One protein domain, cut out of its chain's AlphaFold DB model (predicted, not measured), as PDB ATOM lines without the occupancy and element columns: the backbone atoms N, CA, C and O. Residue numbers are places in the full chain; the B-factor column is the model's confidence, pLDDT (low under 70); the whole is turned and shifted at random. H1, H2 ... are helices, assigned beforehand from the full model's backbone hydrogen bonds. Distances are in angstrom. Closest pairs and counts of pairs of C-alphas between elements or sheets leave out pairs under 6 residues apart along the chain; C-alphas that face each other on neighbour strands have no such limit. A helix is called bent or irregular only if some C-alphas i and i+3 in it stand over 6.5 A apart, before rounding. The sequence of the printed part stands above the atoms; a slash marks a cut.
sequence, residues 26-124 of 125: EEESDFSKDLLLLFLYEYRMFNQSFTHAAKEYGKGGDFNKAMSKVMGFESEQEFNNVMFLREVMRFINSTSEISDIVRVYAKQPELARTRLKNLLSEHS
ATOM      1  N   GLU A  26      20.672  31.443  16.479       92.75
ATOM      2  CA  GLU A  26      19.358  31.829  15.953       92.75
ATOM      3  C   GLU A  26      18.299  31.908  17.064       92.75
ATOM      4  O   GLU A  26      17.654  32.942  17.215       92.75
ATOM      5  N   GLU A  27      18.216  30.901  17.942       93.12
ATOM      6  CA  GLU A  27      17.213  30.890  19.019       93.12
ATOM      7  C   GLU A  27      17.465  31.947  20.113       93.12
ATOM      8  O   GLU A  27      16.548  32.314  20.851       93.12
ATOM      9  N   GLU A  28      18.712  32.403  20.267       93.75
ATOM     10  CA  GLU A  28      19.092  33.495  21.173       93.75
ATOM     11  C   GLU A  28      18.696  34.847  20.559       93.75
ATOM     12  O   GLU A  28      18.090  35.687  21.229       93.75
ATOM     13  N   SER A  29      18.962  35.017  19.260       93.69
ATOM     14  CA  SER A  29      18.580  36.204  18.491       93.69
ATOM     15  C   SER A  29      17.060  36.363  18.434       93.69
ATOM     16  O   SER A  29      16.549  37.460  18.663       93.69
ATOM     17  N   ASP A  30      16.327  35.283  18.164       94.31
ATOM     18  CA  ASP A  30      14.864  35.308  18.091       94.31
ATOM     19  C   ASP A  30      14.242  35.636  19.444       94.31
ATOM     20  O   ASP A  30      13.402  36.529  19.526       94.31
ATOM     21  N   PHE A  31      14.745  35.037  20.528       96.06
ATOM     22  CA  PHE A  31      14.321  35.409  21.878       96.06
ATOM     23  C   PHE A  31      14.527  36.907  22.155       96.06
ATOM     24  O   PHE A  31      13.649  37.552  22.730       96.06
ATOM     25  N   SER A  32      15.652  37.493  21.726       95.44
ATOM     26  CA  SER A  32      15.902  38.930  21.892       95.44
ATOM     27  C   SER A  32      14.928  39.803  21.091       95.44
ATOM     28  O   SER A  32      14.523  40.860  21.579       95.44
ATOM     29  N   LYS A  33      14.563  39.399  19.868       94.88
ATOM     30  CA  LYS A  33      13.592  40.127  19.032       94.88
ATOM     31  C   LYS A  33      12.185  40.044  19.613       94.88
ATOM     32  O   LYS A  33      11.518  41.070  19.731       94.88
ATOM     33  N   ASP A  34      11.779  38.852  20.031       96.75
ATOM     34  CA  ASP A  34      10.496  38.587  20.681       96.75
ATOM     35  C   ASP A  34      10.345  39.413  21.967       96.75
ATOM     36  O   ASP A  34       9.298  40.010  22.227       96.75
ATOM     37  N   LEU A  35      11.422  39.522  22.750       96.56
ATOM     38  CA  LEU A  35      11.442  40.324  23.968       96.56
ATOM     39  C   LEU A  35      11.272  41.818  23.661       96.56
ATOM     40  O   LEU A  35      10.496  42.503  24.329       96.56
ATOM     41  N   LEU A  36      11.973  42.327  22.640       95.69
ATOM     42  CA  LEU A  36      11.826  43.711  22.186       95.69
ATOM     43  C   LEU A  36      10.394  43.988  21.712       95.69
ATOM     44  O   LEU A  36       9.820  45.012  22.082       95.69
ATOM     45  N   LEU A  37       9.806  43.076  20.935       96.25
ATOM     46  CA  LEU A  37       8.435  43.197  20.446       96.25
ATOM     47  C   LEU A  37       7.436  43.311  21.604       96.25
ATOM     48  O   LEU A  37       6.600  44.221  21.610       96.25
ATOM     49  N   LEU A  38       7.577  42.457  22.622       97.31
ATOM     50  CA  LEU A  38       6.742  42.503  23.820       97.31
ATOM     51  C   LEU A  38       6.920  43.819  24.597       97.31
ATOM     52  O   LEU A  38       5.930  44.442  24.977       97.31
ATOM     53  N   PHE A  39       8.154  44.305  24.781       96.31
ATOM     54  CA  PHE A  39       8.401  45.595  25.443       96.31
ATOM     55  C   PHE A  39       7.743  46.772  24.714       96.31
ATOM     56  O   PHE A  39       7.153  47.646  25.355       96.31
ATOM     57  N   LEU A  40       7.832  46.805  23.383       95.69
ATOM     58  CA  LEU A  40       7.215  47.857  22.573       95.69
ATOM     59  C   LEU A  40       5.688  47.819  22.677       95.69
ATOM     60  O   LEU A  40       5.049  48.871  22.787       95.69
ATOM     61  N   TYR A  41       5.105  46.620  22.681       96.38
ATOM     62  CA  TYR A  41       3.676  46.443  22.904       96.38
ATOM     63  C   TYR A  41       3.251  46.926  24.294       96.38
ATOM     64  O   TYR A  41       2.355  47.765  24.398       96.38
ATOM     65  N   GLU A  42       3.922  46.481  25.357       95.94
ATOM     66  CA  GLU A  42       3.585  46.880  26.727       95.94
ATOM     67  C   GLU A  42       3.747  48.388  26.944       95.94
ATOM     68  O   GLU A  42       2.906  49.017  27.588       95.94
ATOM     69  N   TYR A  43       4.759  49.014  26.336       96.12
ATOM     70  CA  TYR A  43       4.905  50.469  26.368       96.12
ATOM     71  C   TYR A  43       3.759  51.189  25.640       96.12
ATOM     72  O   TYR A  43       3.234  52.195  26.125       96.12
ATOM     73  N   ARG A  44       3.318  50.670  24.488       95.88
ATOM     74  CA  ARG A  44       2.139  51.198  23.787       95.88
ATOM     75  C   ARG A  44       0.887  51.093  24.658       95.88
ATOM     76  O   ARG A  44       0.126  52.059  24.730       95.88
ATOM     77  N   MET A  45       0.683  49.958  25.319       95.38
ATOM     78  CA  MET A  45      -0.451  49.754  26.218       95.38
ATOM     79  C   MET A  45      -0.390  50.682  27.434       95.38
ATOM     80  O   MET A  45      -1.399  51.291  27.788       95.38
ATOM     81  N   PHE A  46       0.795  50.868  28.018       96.75
ATOM     82  CA  PHE A  46       1.016  51.856  29.067       96.75
ATOM     83  C   PHE A  46       0.624  53.259  28.613       96.75
ATOM     84  O   PHE A  46      -0.114  53.929  29.325       96.75
ATOM     85  N   ASN A  47       1.032  53.694  27.417       96.75
ATOM     86  CA  ASN A  47       0.661  55.017  26.914       96.75
ATOM     87  C   ASN A  47      -0.859  55.194  26.812       96.75
ATOM     88  O   ASN A  47      -1.364  56.279  27.104       96.75
ATOM     89  N   GLN A  48      -1.595  54.147  26.430       96.06
ATOM     90  CA  GLN A  48      -3.058  54.181  26.384       96.06
ATOM     91  C   GLN A  48      -3.662  54.327  27.785       96.06
ATOM     92  O   GLN A  48      -4.408  55.280  28.020       96.06
ATOM     93  N   SER A  49      -3.294  53.446  28.721       96.00
ATOM     94  CA  SER A  49      -3.781  53.485  30.108       96.00
ATOM     95  C   SER A  49      -3.381  54.774  30.824       96.00
ATOM     96  O   SER A  49      -4.211  55.414  31.458       96.00
ATOM     97  N   PHE A  50      -2.138  55.225  30.661       97.00
ATOM     98  CA  PHE A  50      -1.641  56.467  31.249       97.00
ATOM     99  C   PHE A  50      -2.365  57.690  30.684       97.00
ATOM    100  O   PHE A  50      -2.758  58.579  31.437       97.00
ATOM    101  N   THR A  51      -2.597  57.735  29.367       96.25
ATOM    102  CA  THR A  51      -3.363  58.824  28.743       96.25
ATOM    103  C   THR A  51      -4.793  58.860  29.267       96.25
ATOM    104  O   THR A  51      -5.309  59.944  29.544       96.25
ATOM    105  N   HIS A  52      -5.436  57.698  29.402       94.88
ATOM    106  CA  HIS A  52      -6.772  57.594  29.981       94.88
ATOM    107  C   HIS A  52      -6.776  58.079  31.435       94.88
ATOM    108  O   HIS A  52      -7.506  59.009  31.767       94.88
ATOM    109  N   ALA A  53      -5.882  57.547  32.269       95.25
ATOM    110  CA  ALA A  53      -5.768  57.919  33.672       95.25
ATOM    111  C   ALA A  53      -5.512  59.421  33.867       95.25
ATOM    112  O   ALA A  53      -6.144  60.061  34.702       95.25
ATOM    113  N   ALA A  54      -4.630  60.015  33.061       95.88
ATOM    114  CA  ALA A  54      -4.334  61.444  33.115       95.88
ATOM    115  C   ALA A  54      -5.523  62.324  32.711       95.88
ATOM    116  O   ALA A  54      -5.680  63.420  33.253       95.88
ATOM    117  N   LYS A  55      -6.356  61.866  31.772       94.50
ATOM    118  CA  LYS A  55      -7.553  62.596  31.337       94.50
ATOM    119  C   LYS A  55      -8.690  62.483  32.344       94.50
ATOM    120  O   LYS A  55      -9.265  63.511  32.689       94.50
ATOM    121  N   GLU A  56      -8.969  61.271  32.813       93.19
ATOM    122  CA  GLU A  56     -10.135  60.991  33.654       93.19
ATOM    123  C   GLU A  56      -9.867  61.234  35.138       93.19
ATOM    124  O   GLU A  56     -10.729  61.758  35.828       93.19
ATOM    125  N   TYR A  57      -8.673  60.905  35.638       94.44
ATOM    126  CA  TYR A  57      -8.347  60.956  37.071       94.44
ATOM    127  C   TYR A  57      -7.246  61.970  37.410       94.44
ATOM    128  O   TYR A  57      -7.073  62.336  38.568       94.44
ATOM    129  N   GLY A  58      -6.513  62.481  36.415       86.50
ATOM    130  CA  GLY A  58      -5.503  63.530  36.613       86.50
ATOM    131  C   GLY A  58      -6.088  64.914  36.926       86.50
ATOM    132  O   GLY A  58      -5.340  65.858  37.190       86.50
ATOM    133  N   LYS A  59      -7.416  65.056  36.875       84.94
ATOM    134  CA  LYS A  59      -8.166  66.283  37.161       84.94
ATOM    135  C   LYS A  59      -9.411  65.954  37.986       84.94
ATOM    136  O   LYS A  59      -9.857  64.811  38.020       84.94
ATOM    137  N   GLY A  60      -9.960  66.964  38.657       80.44
ATOM    138  CA  GLY A  60     -11.257  66.846  39.321       80.44
ATOM    139  C   GLY A  60     -12.432  67.024  38.354       80.44
ATOM    140  O   GLY A  60     -12.278  67.619  37.284       80.44
ATOM    141  N   GLY A  61     -13.607  66.541  38.746       90.12
ATOM    142  CA  GLY A  61     -14.858  66.655  38.009       90.12
ATOM    143  C   GLY A  61     -16.057  66.114  38.790       90.12
ATOM    144  O   GLY A  61     -15.929  65.253  39.660       90.12
ATOM    145  N   ASP A  62     -17.256  66.591  38.445       92.94
ATOM    146  CA  ASP A  62     -18.492  66.226  39.153       92.94
ATOM    147  C   ASP A  62     -18.751  64.712  39.154       92.94
ATOM    148  O   ASP A  62     -19.241  64.172  40.147       92.94
ATOM    149  N   PHE A  63     -18.362  64.014  38.081       92.44
ATOM    150  CA  PHE A  63     -18.439  62.555  38.003       92.44
ATOM    151  C   PHE A  63     -17.543  61.870  39.045       92.44
ATOM    152  O   PHE A  63     -18.034  61.052  39.820       92.44
ATOM    153  N   ASN A  64     -16.260  62.235  39.130       94.62
ATOM    154  CA  ASN A  64     -15.316  61.625  40.074       94.62
ATOM    155  C   ASN A  64     -15.706  61.917  41.521       94.62
ATOM    156  O   ASN A  64     -15.638  61.038  42.376       94.62
ATOM    157  N   LYS A  65     -16.190  63.132  41.794       95.88
ATOM    158  CA  LYS A  65     -16.705  63.516  43.111       95.88
ATOM    159  C   LYS A  65     -17.982  62.766  43.493       95.88
ATOM    160  O   LYS A  65     -18.192  62.467  44.669       95.88
ATOM    161  N   ALA A  66     -18.863  62.490  42.534       96.12
ATOM    162  CA  ALA A  66     -20.023  61.641  42.771       96.12
ATOM    163  C   ALA A  66     -19.581  60.195  43.029       96.12
ATOM    164  O   ALA A  66     -20.040  59.576  43.990       96.12
ATOM    165  N   MET A  67     -18.643  59.682  42.227       95.31
ATOM    166  CA  MET A  67     -18.177  58.310  42.370       95.31
ATOM    167  C   MET A  67     -17.370  58.058  43.632       95.31
ATOM    168  O   MET A  67     -17.559  57.009  44.243       95.31
ATOM    169  N   SER A  68     -16.557  59.015  44.079       96.81
ATOM    170  CA  SER A  68     -15.828  58.893  45.342       96.81
ATOM    171  C   SER A  68     -16.789  58.670  46.508       96.81
ATOM    172  O   SER A  68     -16.602  57.741  47.286       96.81
ATOM    173  N   LYS A  69     -17.894  59.426  46.559       96.69
ATOM    174  CA  LYS A  69     -18.948  59.250  47.569       96.69
ATOM    175  C   LYS A  69     -19.659  57.906  47.452       96.69
ATOM    176  O   LYS A  69     -19.861  57.247  48.465       96.69
ATOM    177  N   VAL A  70     -20.051  57.502  46.239       97.38
ATOM    178  CA  VAL A  70     -20.758  56.228  46.011       97.38
ATOM    179  C   VAL A  70     -19.892  55.032  46.407       97.38
ATOM    180  O   VAL A  70     -20.404  54.065  46.962       97.38
ATOM    181  N   MET A  71     -18.588  55.101  46.144       95.75
ATOM    182  CA  MET A  71     -17.636  54.040  46.478       95.75
ATOM    183  C   MET A  71     -17.079  54.137  47.907       95.75
ATOM    184  O   MET A  71     -16.351  53.242  48.322       95.75
ATOM    185  N   GLY A  72     -17.433  55.180  48.667       96.75
ATOM    186  CA  GLY A  72     -17.041  55.338  50.070       96.75
ATOM    187  C   GLY A  72     -15.615  55.846  50.301       96.75
ATOM    188  O   GLY A  72     -15.087  55.650  51.391       96.75
ATOM    189  N   PHE A  73     -14.997  56.491  49.310       97.31
ATOM    190  CA  PHE A  73     -13.715  57.180  49.488       97.31
ATOM    191  C   PHE A  73     -13.885  58.456  50.318       97.31
ATOM    192  O   PHE A  73     -14.910  59.140  50.231       97.31
ATOM    193  N   GLU A  74     -12.851  58.825  51.076       94.62
ATOM    194  CA  GLU A  74     -12.855  60.012  51.937       94.62
ATOM    195  C   GLU A  74     -12.845  61.306  51.117       94.62
ATOM    196  O   GLU A  74     -13.373  62.341  51.535       94.62
ATOM    197  N   SER A  75     -12.256  61.260  49.920       95.44
ATOM    198  CA  SER A  75     -12.200  62.401  49.014       95.44
ATOM    199  C   SER A  75     -12.186  61.991  47.544       95.44
ATOM    200  O   SER A  75     -11.830  60.875  47.170       95.44
ATOM    201  N   GLU A  76     -12.542  62.938  46.676       96.19
ATOM    202  CA  GLU A  76     -12.337  62.812  45.230       96.19
ATOM    203  C   GLU A  76     -10.863  62.574  44.874       96.19
ATOM    204  O   GLU A  76     -10.563  61.793  43.977       96.19
ATOM    205  N   GLN A  77      -9.939  63.213  45.594       95.69
ATOM    206  CA  GLN A  77      -8.511  63.059  45.345       95.69
ATOM    207  C   GLN A  77      -8.031  61.636  45.647       95.69
ATOM    208  O   GLN A  77      -7.252  61.079  44.880       95.69
ATOM    209  N   GLU A  78      -8.501  61.039  46.743       96.44
ATOM    210  CA  GLU A  78      -8.193  59.650  47.085       96.44
ATOM    211  C   GLU A  78      -8.713  58.689  46.006       96.44
ATOM    212  O   GLU A  78      -7.943  57.882  45.484       96.44
ATOM    213  N   PHE A  79      -9.980  58.844  45.606       97.00
ATOM    214  CA  PHE A  79     -10.578  58.081  44.508       97.00
ATOM    215  C   PHE A  79      -9.749  58.199  43.222       97.00
ATOM    216  O   PHE A  79      -9.355  57.186  42.640       97.00
ATOM    217  N   ASN A  80      -9.420  59.426  42.810       96.62
ATOM    218  CA  ASN A  80      -8.626  59.690  41.615       96.62
ATOM    219  C   ASN A  80      -7.248  59.019  41.688       96.62
ATOM    220  O   ASN A  80      -6.829  58.388  40.723       96.62
ATOM    221  N   ASN A  81      -6.558  59.108  42.827       95.69
ATOM    222  CA  ASN A  81      -5.245  58.490  43.006       95.69
ATOM    223  C   ASN A  81      -5.311  56.963  42.891       95.69
ATOM    224  O   ASN A  81      -4.470  56.360  42.225       95.69
ATOM    225  N   VAL A  82      -6.312  56.334  43.513       96.19
ATOM    226  CA  VAL A  82      -6.491  54.876  43.460       96.19
ATOM    227  C   VAL A  82      -6.822  54.417  42.042       96.19
ATOM    228  O   VAL A  82      -6.233  53.450  41.558       96.19
ATOM    229  N   MET A  83      -7.713  55.127  41.349       95.88
ATOM    230  CA  MET A  83      -8.075  54.802  39.970       95.88
ATOM    231  C   MET A  83      -6.914  55.030  39.002       95.88
ATOM    232  O   MET A  83      -6.645  54.179  38.157       95.88
ATOM    233  N   PHE A  84      -6.158  56.115  39.173       96.12
ATOM    234  CA  PHE A  84      -4.945  56.355  38.397       96.12
ATOM    235  C   PHE A  84      -3.925  55.235  38.614       96.12
ATOM    236  O   PHE A  84      -3.388  54.684  37.651       96.12
ATOM    237  N   LEU A  85      -3.672  54.866  39.875       95.88
ATOM    238  CA  LEU A  85      -2.745  53.792  40.211       95.88
ATOM    239  C   LEU A  85      -3.192  52.464  39.589       95.88
ATOM    240  O   LEU A  85      -2.364  51.724  39.065       95.88
ATOM    241  N   ARG A  86      -4.496  52.173  39.603       94.81
ATOM    242  CA  ARG A  86      -5.071  50.972  38.987       94.81
ATOM    243  C   ARG A  86      -4.766  50.885  37.494       94.81
ATOM    244  O   ARG A  86      -4.387  49.815  37.026       94.81
ATOM    245  N   GLU A  87      -4.888  51.991  36.768       94.25
ATOM    246  CA  GLU A  87      -4.591  52.029  35.332       94.25
ATOM    247  C   GLU A  87      -3.106  51.766  35.036       94.25
ATOM    248  O   GLU A  87      -2.780  51.060  34.081       94.25
ATOM    249  N   VAL A  88      -2.188  52.269  35.869       93.75
ATOM    250  CA  VAL A  88      -0.742  52.051  35.662       93.75
ATOM    251  C   VAL A  88      -0.234  50.723  36.232       93.75
ATOM    252  O   VAL A  88       0.781  50.210  35.760       93.75
ATOM    253  N   MET A  89      -0.940  50.125  37.199       94.81
ATOM    254  CA  MET A  89      -0.573  48.840  37.814       94.81
ATOM    255  C   MET A  89      -0.437  47.715  36.786       94.81
ATOM    256  O   MET A  89       0.427  46.854  36.944       94.81
ATOM    257  N   ARG A  90      -1.232  47.734  35.707       90.19
ATOM    258  CA  ARG A  90      -1.117  46.738  34.633       90.19
ATOM    259  C   ARG A  90       0.301  46.690  34.056       90.19
ATOM    260  O   ARG A  90       0.863  45.611  33.942       90.19
ATOM    261  N   PHE A  91       0.892  47.846  33.760       93.75
ATOM    262  CA  PHE A  91       2.238  47.923  33.189       93.75
ATOM    263  C   PHE A  91       3.320  47.428  34.161       93.75
ATOM    264  O   PHE A  91       4.276  46.766  33.757       93.75
ATOM    265  N   ILE A  92       3.160  47.700  35.460       94.56
ATOM    266  CA  ILE A  92       4.062  47.181  36.502       94.56
ATOM    267  C   ILE A  92       4.032  45.647  36.518       94.56
ATOM    268  O   ILE A  92       5.080  45.006  36.563       94.56
ATOM    269  N   ASN A  93       2.843  45.053  36.424       94.00
ATOM    270  CA  ASN A  93       2.706  43.600  36.410       94.00
ATOM    271  C   ASN A  93       3.322  42.990  35.143       94.00
ATOM    272  O   ASN A  93       4.126  42.065  35.260       94.00
ATOM    273  N   SER A  94       3.040  43.552  33.961       93.94
ATOM    274  CA  SER A  94       3.632  43.078  32.702       93.94
ATOM    275  C   SER A  94       5.163  43.157  32.715       93.94
ATOM    276  O   SER A  94       5.850  42.225  32.308       93.94
ATOM    277  N   THR A  95       5.739  44.251  33.228       94.75
ATOM    278  CA  THR A  95       7.205  44.394  33.314       94.75
ATOM    279  C   THR A  95       7.836  43.425  34.316       94.75
ATOM    280  O   THR A  95       8.939  42.934  34.070       94.75
ATOM    281  N   SER A  96       7.140  43.095  35.409       96.50
ATOM    282  CA  SER A  96       7.571  42.040  36.334       96.50
ATOM    283  C   SER A  96       7.597  40.671  35.651       96.50
ATOM    284  O   SER A  96       8.563  39.929  35.812       96.50
ATOM    285  N   GLU A  97       6.578  40.351  34.855       95.81
ATOM    286  CA  GLU A  97       6.515  39.092  34.111       95.81
ATOM    287  C   GLU A  97       7.638  38.982  33.069       95.81
ATOM    288  O   GLU A  97       8.334  37.965  33.009       95.81
ATOM    289  N   ILE A  98       7.902  40.062  32.324       96.94
ATOM    290  CA  ILE A  98       9.043  40.130  31.401       96.94
ATOM    291  C   ILE A  98      10.367  39.927  32.152       96.94
ATOM    292  O   ILE A  98      11.231  39.169  31.702       96.94
ATOM    293  N   SER A  99      10.534  40.561  33.320       97.56
ATOM    294  CA  SER A  99      11.726  40.383  34.159       97.56
ATOM    295  C   SER A  99      11.929  38.918  34.551       97.56
ATOM    296  O   SER A  99      13.047  38.398  34.473       97.56
ATOM    297  N   ASP A 100      10.854  38.230  34.926       97.88
ATOM    298  CA  ASP A 100      10.916  36.825  35.300       97.88
ATOM    299  C   ASP A 100      11.224  35.915  34.106       97.88
ATOM    300  O   ASP A 100      12.005  34.976  34.259       97.88
ATOM    301  N   ILE A 101      10.718  36.212  32.905       98.00
ATOM    302  CA  ILE A 101      11.088  35.488  31.675       98.00
ATOM    303  C   ILE A 101      12.598  35.579  31.421       98.00
ATOM    304  O   ILE A 101      13.248  34.553  31.205       98.00
ATOM    305  N   VAL A 102      13.174  36.781  31.515       97.25
ATOM    306  CA  VAL A 102      14.620  36.994  31.332       97.25
ATOM    307  C   VAL A 102      15.431  36.217  32.376       97.25
ATOM    308  O   VAL A 102      16.427  35.578  32.043       97.25
ATOM    309  N   ARG A 103      14.991  36.200  33.640       97.81
ATOM    310  CA  ARG A 103      15.648  35.414  34.703       97.81
ATOM    311  C   ARG A 103      15.564  33.911  34.458       97.81
ATOM    312  O   ARG A 103      16.535  33.197  34.713       97.81
ATOM    313  N   VAL A 104      14.408  33.423  34.005       98.19
ATOM    314  CA  VAL A 104      14.195  32.002  33.702       98.19
ATOM    315  C   VAL A 104      15.097  31.564  32.559       98.19
ATOM    316  O   VAL A 104      15.646  30.468  32.646       98.19
ATOM    317  N   TYR A 105      15.334  32.417  31.558       97.75
ATOM    318  CA  TYR A 105      16.172  32.082  30.405       97.75
ATOM    319  C   TYR A 105      17.556  31.563  30.816       97.75
ATOM    320  O   TYR A 105      17.996  30.533  30.317       97.75
ATOM    321  N   ALA A 106      18.198  32.190  31.808       95.88
ATOM    322  CA  ALA A 106      19.528  31.796  32.284       95.88
ATOM    323  C   ALA A 106      19.605  30.364  32.853       95.88
ATOM    324  O   ALA A 106      20.687  29.788  32.927       95.88
ATOM    325  N   LYS A 107      18.474  29.796  33.294       97.44
ATOM    326  CA  LYS A 107      18.408  28.458  33.906       97.44
ATOM    327  C   LYS A 107      17.655  27.449  33.040       97.44
ATOM    328  O   LYS A 107      17.952  26.261  33.100       97.44
ATOM    329  N   GLN A 108      16.643  27.906  32.305       98.25
ATOM    330  CA  GLN A 108      15.704  27.096  31.527       98.25
ATOM    331  C   GLN A 108      15.285  27.845  30.241       98.25
ATOM    332  O   GLN A 108      14.162  28.360  30.170       98.25
ATOM    333  N   PRO A 109      16.155  27.905  29.211       97.50
ATOM    334  CA  PRO A 109      15.899  28.663  27.981       97.50
ATOM    335  C   PRO A 109      14.604  28.260  27.257       97.50
ATOM    336  O   PRO A 109      13.836  29.125  26.847       97.50
ATOM    337  N   GLU A 110      14.310  26.957  27.166       97.56
ATOM    338  CA  GLU A 110      13.089  26.456  26.508       97.56
ATOM    339  C   GLU A 110      11.805  26.938  27.189       97.56
ATOM    340  O   GLU A 110      10.838  27.333  26.530       97.56
ATOM    341  N   LEU A 111      11.793  26.930  28.528       98.00
ATOM    342  CA  LEU A 111      10.650  27.405  29.300       98.00
ATOM    343  C   LEU A 111      10.467  28.914  29.119       98.00
ATOM    344  O   LEU A 111       9.339  29.366  28.941       98.00
ATOM    345  N   ALA A 112      11.558  29.686  29.141       98.44
ATOM    346  CA  ALA A 112      11.505  31.127  28.909       98.44
ATOM    347  C   ALA A 112      10.956  31.459  27.515       98.44
ATOM    348  O   ALA A 112      10.051  32.283  27.408       98.44
ATOM    349  N   ARG A 113      11.432  30.769  26.470       97.75
ATOM    350  CA  ARG A 113      10.921  30.935  25.100       97.75
ATOM    351  C   ARG A 113       9.445  30.579  24.983       97.75
ATOM    352  O   ARG A 113       8.690  31.319  24.367       97.75
ATOM    353  N   THR A 114       9.014  29.486  25.612       97.75
ATOM    354  CA  THR A 114       7.601  29.079  25.598       97.75
ATOM    355  C   THR A 114       6.717  30.115  26.293       97.75
ATOM    356  O   THR A 114       5.679  30.490  25.756       97.75
ATOM    357  N   ARG A 115       7.135  30.622  27.461       97.69
ATOM    358  CA  ARG A 115       6.410  31.688  28.173       97.69
ATOM    359  C   ARG A 115       6.306  32.958  27.335       97.69
ATOM    360  O   ARG A 115       5.212  33.489  27.191       97.69
ATOM    361  N   LEU A 116       7.418  33.397  26.748       98.19
ATOM    362  CA  LEU A 116       7.446  34.581  25.893       98.19
ATOM    363  C   LEU A 116       6.521  34.424  24.681       98.19
ATOM    364  O   LEU A 116       5.700  35.295  24.418       98.19
ATOM    365  N   LYS A 117       6.584  33.278  23.998       97.06
ATOM    366  CA  LYS A 117       5.724  32.982  22.848       97.06
ATOM    367  C   LYS A 117       4.236  32.966  23.211       97.06
ATOM    368  O   LYS A 117       3.415  33.430  22.419       97.06
ATOM    369  N   ASN A 118       3.884  32.447  24.387       96.62
ATOM    370  CA  ASN A 118       2.500  32.459  24.862       96.62
ATOM    371  C   ASN A 118       1.998  33.896  25.053       96.62
ATOM    372  O   ASN A 118       0.937  34.221  24.531       96.62
ATOM    373  N   LEU A 119       2.786  34.768  25.692       96.06
ATOM    374  CA  LEU A 119       2.422  36.182  25.866       96.06
ATOM    375  C   LEU A 119       2.284  36.921  24.534       96.06
ATOM    376  O   LEU A 119       1.314  37.645  24.322       96.06
ATOM    377  N   LEU A 120       3.217  36.707  23.603       96.69
ATOM    378  CA  LEU A 120       3.104  37.271  22.256       96.69
ATOM    379  C   LEU A 120       1.805  36.821  21.573       96.69
ATOM    380  O   LEU A 120       1.067  37.647  21.038       96.69
ATOM    381  N   SER A 121       1.463  35.535  21.691       95.62
ATOM    382  CA  SER A 121       0.230  34.973  21.123       95.62
ATOM    383  C   SER A 121      -1.034  35.568  21.756       95.62
ATOM    384  O   SER A 121      -1.979  35.898  21.041       95.62
ATOM    385  N   GLU A 122      -1.056  35.755  23.079       93.06
ATOM    386  CA  GLU A 122      -2.159  36.411  23.801       93.06
ATOM    387  C   GLU A 122      -2.387  37.853  23.329       93.06
ATOM    388  O   GLU A 122      -3.519  38.343  23.308       93.06
ATOM    389  N   HIS A 123      -1.321  38.526  22.897       90.25
ATOM    390  CA  HIS A 123      -1.361  39.885  22.363       90.25
ATOM    391  C   HIS A 123      -1.488  39.954  20.836       90.25
ATOM    392  O   HIS A 123      -1.587  41.054  20.290       90.25
ATOM    393  N   SER A 124      -1.573  38.800  20.162       88.62
ATOM    394  CA  SER A 124      -1.614  38.681  18.697       88.62
ATOM    395  C   SER A 124      -0.421  39.359  18.004       88.62
ATOM    396  O   SER A 124      -0.595  40.043  16.992       88.62
TER     397      SER A 124
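This is residues 26 to 124 of the 125 residues of an uncharacterized protein of Lachnospiraceae bacterium 3-1 (UniProt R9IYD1). Two long helices, H1 and H3, run side by side in opposite directions and make the length of a rod, with a shorter helix at each end. At one end H2 lies across the start of H3; at the other H4 folds back from the end of H3, slanting over the end parts of H1 and H3. The printed part has 99 residues with four named helices, in the order H1, H2, H3, H4, and no named strand; the class is all helix. The whole is loose, with a radius of gyration of the C-alphas of 18.3 A, and the C-alphas span 56 by 21 by 17 A.

H1, residues 26 to 56, is the longest helix. It touches H3, residues 76 to 105, at a shallow tilt of 1 degree, opposite ways, with the C-alphas of Ala 53 and Phe 84 closest at 5.0 A. H3 is the hub, touching three other helices. It has a kink of 31 degrees near residue 89, and is neither bent nor irregular, but only just: C-alphas 87 and 90 are 6.4 A apart. H4, residues 109 to 122, touches residues 98 to 105 of H3 with its residues 111 to 116, at a steep tilt of 39 degrees, opposite ways; the closest C-alphas, of Tyr 105 and Ala 112, are 5.0 A apart. H3 and H4 form a helical hairpin. H4 also touches residues 31 to 38 of H1 at a steep tilt of 41 degrees, the same way, with the C-alphas of Phe 31 and Arg 113 closest at 6.5 A. H1, H3 and H4 form an up and down bundle, each helix running against the one before it in the chain. H2, residues 62 to 71, touches residues 76 to 80 of H3, about perpendicular at 75 degrees; the C-alphas of Lys 65 and Glu 76 are closest at 4.9 A. H2 is apart from H4, and only just apart from H1, at 8.3 A. The helix packing is mostly crossed. Every O i to N i+4 pair is within hydrogen-bond range in H1 and H4, against 5 of 6 in H2 and 24 of 26 in H3.

H1 measures 45.1 A from C-alpha 26 at (19.358, 31.829, 15.953) to C-alpha 56. H3 measures 44.5 A, starting at C-alpha 76 at (-12.337, 62.812, 45.230). H4 measures 20.1 A and ends at C-alpha 122 at (-2.159, 36.411, 23.801). H2 measures 14.2 A.

The two C-alphas farthest apart, of Glu 26 and Lys 69, are 56.7 A apart. The printed part has no cut, and its three links are tight. Its mean pLDDT is 95.3, and no printed residue is under 70.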